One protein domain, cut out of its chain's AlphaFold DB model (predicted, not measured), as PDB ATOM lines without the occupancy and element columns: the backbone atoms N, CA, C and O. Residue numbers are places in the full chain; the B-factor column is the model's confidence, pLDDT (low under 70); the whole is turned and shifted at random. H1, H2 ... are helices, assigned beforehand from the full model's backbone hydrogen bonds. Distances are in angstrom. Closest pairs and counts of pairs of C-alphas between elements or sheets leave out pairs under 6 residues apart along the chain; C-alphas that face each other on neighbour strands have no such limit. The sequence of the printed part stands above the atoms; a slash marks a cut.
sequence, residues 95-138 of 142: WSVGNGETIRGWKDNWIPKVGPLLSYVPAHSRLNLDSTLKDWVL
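This is residues 95 to 138 of the 142 residues of the protein "LINE-1 reverse transcriptase isogeny" of Gossypium australe (UniProt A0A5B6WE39). This is a domain of little regular structure, a chain of loops with two very short helices, H1 and H2, that stand apart. Residues 95 to 116 wind in loops before H1, and residues 121 to 132 swing out in a wide loop past His 124 and fold back to H2. The printed part has 44 residues with two named helices, H1 then H2, and no named strand; the class is all helix, though the named elements hold only 8 residues. The whole is compact, with a radius of gyration of the C-alphas of 10.4 A, and spans 30 by 23 by 15 A.

H1, residues 117 to 120, and H2, residues 133 to 136, are apart, with no C-alpha of the one within 8 A of the other. Both are too short for any pair of O i and N i+4; in each, the one O i to N i+3 pair is within hydrogen-bond range.

H1 is 5.5 A long, from C-alpha 117 at (147.781, 169.586, 186.579). H2 is 5.1 A long and ends at C-alpha 136 at (141.885, 157.790, 185.672).

The C-alphas of Gly 98 and His 124, the two farthest apart, are 30.2 A apart. The link from H1 to H2 is long, 12 residues. The printed part has no cut. Its mean pLDDT is 79.9; residues 124 and 138 are under 70.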
ATOM      1  N   TRP A  95     141.250 169.567 197.260       80.00
ATOM      2  CA  TRP A  95     140.179 168.591 197.129       80.00
ATOM      3  C   TRP A  95     140.616 167.272 197.763       80.00
ATOM      4  O   TRP A  95     141.624 166.688 197.373       80.00
ATOM      5  N   SER A  96     139.841 166.788 198.734       81.31
ATOM      6  CA  SER A  96     140.047 165.457 199.304       81.31
ATOM      7  C   SER A  96     139.604 164.404 198.296       81.31
ATOM      8  O   SER A  96     138.422 164.338 197.957       81.31
ATOM      9  N   VAL A  97     140.537 163.566 197.843       80.50
ATOM     10  CA  VAL A  97     140.250 162.475 196.906       80.50
ATOM     11  C   VAL A  97     139.398 161.415 197.605       80.50
ATOM     12  O   VAL A  97     139.883 160.676 198.456       80.50
ATOM     13  N   GLY A  98     138.101 161.404 197.295       81.81
ATOM     14  CA  GLY A  98     137.153 160.360 197.691       81.81
ATOM     15  C   GLY A  98     137.031 159.289 196.603       81.81
ATOM     16  O   GLY A  98     138.025 158.729 196.161       81.81
ATOM     17  N   ASN A  99     135.811 159.057 196.110       78.88
ATOM     18  CA  ASN A  99     135.534 158.133 194.997       78.88
ATOM     19  C   ASN A  99     135.974 158.650 193.606       78.88
ATOM     20  O   ASN A  99     135.771 157.969 192.604       78.88
ATOM     21  N   GLY A 100     136.520 159.867 193.534       78.75
ATOM     22  CA  GLY A 100     137.033 160.476 192.306       78.75
ATOM     23  C   GLY A 100     135.980 161.003 191.323       78.75
ATOM     24  O   GLY A 100     136.373 161.539 190.293       78.75
ATOM     25  N   GLU A 101     134.678 160.908 191.617       81.38
ATOM     26  CA  GLU A 101     133.598 161.321 190.692       81.38
ATOM     27  C   GLU A 101     133.424 162.837 190.595       81.38
ATOM     28  O   GLU A 101     133.008 163.364 189.568       81.38
ATOM     29  N   THR A 102     133.716 163.551 191.677       81.25
ATOM     30  CA  THR A 102     133.458 164.992 191.784       81.25
ATOM     31  C   THR A 102     134.671 165.854 191.456       81.25
ATOM     32  O   THR A 102     134.534 167.070 191.347       81.25
ATOM     33  N   ILE A 103     135.850 165.246 191.309       83.12
ATOM     34  CA  ILE A 103     137.121 165.951 191.139       83.12
ATOM     35  C   ILE A 103     137.529 165.877 189.676       83.12
ATOM     36  O   ILE A 103     137.777 164.792 189.149       83.12
ATOM     37  N   ARG A 104     137.650 167.034 189.027       83.94
ATOM     38  CA  ARG A 104     138.184 167.141 187.668       83.94
ATOM     39  C   ARG A 104     139.700 167.070 187.751       83.94
ATOM     40  O   ARG A 104     140.338 168.025 188.194       83.94
ATOM     41  N   GLY A 105     140.274 165.958 187.300       82.38
ATOM     42  CA  GLY A 105     141.682 165.633 187.549       82.38
ATOM     43  C   GLY A 105     142.671 166.695 187.052       82.38
ATOM     44  O   GLY A 105     143.697 166.921 187.690       82.38
ATOM     45  N   TRP A 106     142.346 167.393 185.959       83.94
ATOM     46  CA  TRP A 106     143.200 168.438 185.381       83.94
ATOM     47  C   TRP A 106     143.024 169.821 186.019       83.94
ATOM     48  O   TRP A 106     143.998 170.560 186.163       83.94
ATOM     49  N   LYS A 107     141.781 170.200 186.339       81.75
ATOM     50  CA  LYS A 107     141.407 171.581 186.698       81.75
ATOM     51  C   LYS A 107     141.426 171.827 188.201       81.75
ATOM     52  O   LYS A 107     141.706 172.946 188.622       81.75
ATOM     53  N   ASP A 108     141.100 170.810 188.992       83.00
ATOM     54  CA  ASP A 108     140.949 170.955 190.434       83.00
ATOM     55  C   ASP A 108     142.281 170.679 191.151       83.00
ATOM     56  O   ASP A 108     143.093 169.861 190.720       83.00
ATOM     57  N   ASN A 109     142.522 171.382 192.258       83.25
ATOM     58  CA  ASN A 109     143.736 171.226 193.055       83.25
ATOM     59  C   ASN A 109     143.558 170.086 194.069       83.25
ATOM     60  O   ASN A 109     142.991 170.294 195.141       83.25
ATOM     61  N   TRP A 110     143.999 168.879 193.724       82.75
ATOM     62  CA  TRP A 110     143.897 167.689 194.585       82.75
ATOM     63  C   TRP A 110     145.262 167.105 194.982       82.75
ATOM     64  O   TRP A 110     145.335 166.285 195.895       82.75
ATOM     65  N   ILE A 111     146.354 167.548 194.343       81.12
ATOM     66  CA  ILE A 111     147.722 167.114 194.653       81.12
ATOM     67  C   ILE A 111     148.407 168.180 195.520       81.12
ATOM     68  O   ILE A 111     148.610 169.310 195.060       81.12
ATOM     69  N   PRO A 112     148.833 167.844 196.753       80.25
ATOM     70  CA  PRO A 112     149.551 168.781 197.606       80.25
ATOM     71  C   PRO A 112     150.807 169.332 196.915       80.25
ATOM     72  O   PRO A 112     151.597 168.571 196.361       80.25
ATOM     73  N   LYS A 113     151.022 170.651 197.001       79.31
ATOM     74  CA  LYS A 113     152.206 171.388 196.496       79.31
ATOM     75  C   LYS A 113     152.386 171.458 194.973       79.31
ATOM     76  O   LYS A 113     153.208 172.253 194.530       79.31
ATOM     77  N   VAL A 114     151.650 170.673 194.189       80.75
ATOM     78  CA  VAL A 114     151.736 170.681 192.717       80.75
ATOM     79  C   VAL A 114     150.708 171.633 192.105       80.75
ATOM     80  O   VAL A 114     150.992 172.279 191.103       80.75
ATOM     81  N   GLY A 115     149.535 171.784 192.727       78.00
ATOM     82  CA  GLY A 115     148.469 172.597 192.149       78.00
ATOM     83  C   GLY A 115     147.721 171.862 191.025       78.00
ATOM     84  O   GLY A 115     147.839 170.642 190.888       78.00
ATOM     85  N   PRO A 116     146.923 172.580 190.215       83.44
ATOM     86  CA  PRO A 116     146.186 171.982 189.110       83.44
ATOM     87  C   PRO A 116     147.129 171.506 187.998       83.44
ATOM     88  O   PRO A 116     147.949 172.269 187.469       83.44
ATOM     89  N   LEU A 117     146.958 170.244 187.596       83.44
ATOM     90  CA  LEU A 117     147.781 169.586 186.579       83.44
ATOM     91  C   LEU A 117     147.700 170.261 185.206       83.44
ATOM     92  O   LEU A 117     148.637 170.146 184.420       83.44
ATOM     93  N   LEU A 118     146.626 171.009 184.932       82.56
ATOM     94  CA  LEU A 118     146.455 171.787 183.703       82.56
ATOM     95  C   LEU A 118     147.652 172.698 183.396       82.56
ATOM     96  O   LEU A 118     147.991 172.880 182.232       82.56
ATOM     97  N   SER A 119     148.308 173.242 184.424       80.69
ATOM     98  CA  SER A 119     149.475 174.122 184.256       80.69
ATOM     99  C   SER A 119     150.703 173.421 183.656       80.69
ATOM    100  O   SER A 119     151.570 174.084 183.093       80.69
ATOM    101  N   TYR A 120     150.754 172.089 183.722       83.19
ATOM    102  CA  TYR A 120     151.852 171.266 183.210       83.19
ATOM    103  C   TYR A 120     151.544 170.634 181.845       83.19
ATOM    104  O   TYR A 120     152.403 169.969 181.266       83.19
ATOM    105  N   VAL A 121     150.330 170.820 181.318       82.19
ATOM    106  CA  VAL A 121     149.894 170.208 180.059       82.19
ATOM    107  C   VAL A 121     150.327 171.067 178.860       82.19
ATOM    108  O   VAL A 121     149.963 172.242 178.786       82.19
ATOM    109  N   PRO A 122     151.041 170.503 177.865       78.25
ATOM    110  CA  PRO A 122     151.363 171.213 176.628       78.25
ATOM    111  C   PRO A 122     150.100 171.616 175.851       78.25
ATOM    112  O   PRO A 122     149.175 170.814 175.712       78.25
ATOM    113  N   ALA A 123     150.094 172.811 175.250       70.31
ATOM    114  CA  ALA A 123     148.937 173.397 174.549       70.31
ATOM    115  C   ALA A 123     148.342 172.545 173.401       70.31
ATOM    116  O   ALA A 123     147.219 172.791 172.973       70.31
ATOM    117  N   HIS A 124     149.067 171.536 172.911       66.56
ATOM    118  CA  HIS A 124     148.675 170.684 171.780       66.56
ATOM    119  C   HIS A 124     148.187 169.284 172.198       66.56
ATOM    120  O   HIS A 124     148.037 168.394 171.360       66.56
ATOM    121  N   SER A 125     147.965 169.059 173.492       70.06
ATOM    122  CA  SER A 125     147.587 167.746 174.021       70.06
ATOM    123  C   SER A 125     146.102 167.460 173.777       70.06
ATOM    124  O   SER A 125     145.243 168.234 174.193       70.06
ATOM    125  N   ARG A 126     145.768 166.322 173.151       71.69
ATOM    126  CA  ARG A 126     144.379 165.837 172.994       71.69
ATOM    127  C   ARG A 126     143.874 165.165 174.277       71.69
ATOM    128  O   ARG A 126     143.499 163.996 174.265       71.69
ATOM    129  N   LEU A 127     143.930 165.879 175.395       76.50
ATOM    130  CA  LEU A 127     143.449 165.378 176.679       76.50
ATOM    131  C   LEU A 127     141.988 165.771 176.878       76.50
ATOM    132  O   LEU A 127     141.582 166.888 176.556       76.50
ATOM    133  N   ASN A 128     141.203 164.857 177.443       79.81
ATOM    134  CA  ASN A 128     139.866 165.189 177.910       79.81
ATOM    135  C   ASN A 128     139.989 166.011 179.203       79.81
ATOM    136  O   ASN A 128     140.162 165.461 180.285       79.81
ATOM    137  N   LEU A 129     139.923 167.335 179.084       77.88
ATOM    138  CA  LEU A 129     140.063 168.271 180.206       77.88
ATOM    139  C   LEU A 129     138.910 168.213 181.218       77.88
ATOM    140  O   LEU A 129     139.027 168.791 182.301       77.88
ATOM    141  N   ASP A 130     137.817 167.538 180.869       80.56
ATOM    142  CA  ASP A 130     136.653 167.340 181.729       80.56
ATOM    143  C   ASP A 130     136.622 165.943 182.371       80.56
ATOM    144  O   ASP A 130     135.688 165.636 183.106       80.56
ATOM    145  N   SER A 131     137.655 165.115 182.156       83.75
ATOM    146  CA  SER A 131     137.779 163.810 182.815       83.75
ATOM    147  C   SER A 131     137.877 163.951 184.335       83.75
ATOM    148  O   SER A 131     138.643 164.782 184.849       83.75
ATOM    149  N   THR A 132     137.153 163.096 185.045       86.06
ATOM    150  CA  THR A 132     137.181 163.011 186.506       86.06
ATOM    151  C   THR A 132     138.295 162.074 186.975       86.06
ATOM    152  O   THR A 132     138.809 161.275 186.193       86.06
ATOM    153  N   LEU A 133     138.689 162.147 188.250       82.25
ATOM    154  CA  LEU A 133     139.689 161.220 188.797       82.25
ATOM    155  C   LEU A 133     139.240 159.761 188.730       82.25
ATOM    156  O   LEU A 133     140.080 158.884 188.564       82.25
ATOM    157  N   LYS A 134     137.933 159.495 188.804       83.44
ATOM    158  CA  LYS A 134     137.393 158.142 188.631       83.44
ATOM    159  C   LYS A 134     137.755 157.551 187.269       83.44
ATOM    160  O   LYS A 134     138.061 156.369 187.195       83.44
ATOM    161  N   ASP A 135     137.776 158.372 186.223       83.19
ATOM    162  CA  ASP A 135     138.116 157.930 184.865       83.19
ATOM    163  C   ASP A 135     139.609 157.596 184.716       83.19
ATOM    164  O   ASP A 135     140.012 156.957 183.746       83.19
ATOM    165  N   TRP A 136     140.443 158.050 185.656       79.38
ATOM    166  CA  TRP A 136     141.885 157.790 185.672       79.38
ATOM    167  C   TRP A 136     142.243 156.563 186.506       79.38
ATOM    168  O   TRP A 136     143.344 156.030 186.373       79.38
ATOM    169  N   VAL A 137     141.329 156.116 187.371       76.50
ATOM    170  CA  VAL A 137     141.501 154.891 188.146       76.50
ATOM    171  C   VAL A 137     141.177 153.711 187.234       76.50
ATOM    172  O   VAL A 137     140.039 153.522 186.806       76.50
ATOM    173  N   LEU A 138     142.195 152.910 186.919       67.56
ATOM    174  CA  LEU A 138     142.027 151.639 186.217       67.56
ATOM    175  C   LEU A 138     141.123 150.723 187.065       67.56
ATOM    176  O   LEU A 138     141.281 150.658 188.281       67.56
TER     177      LEU A 138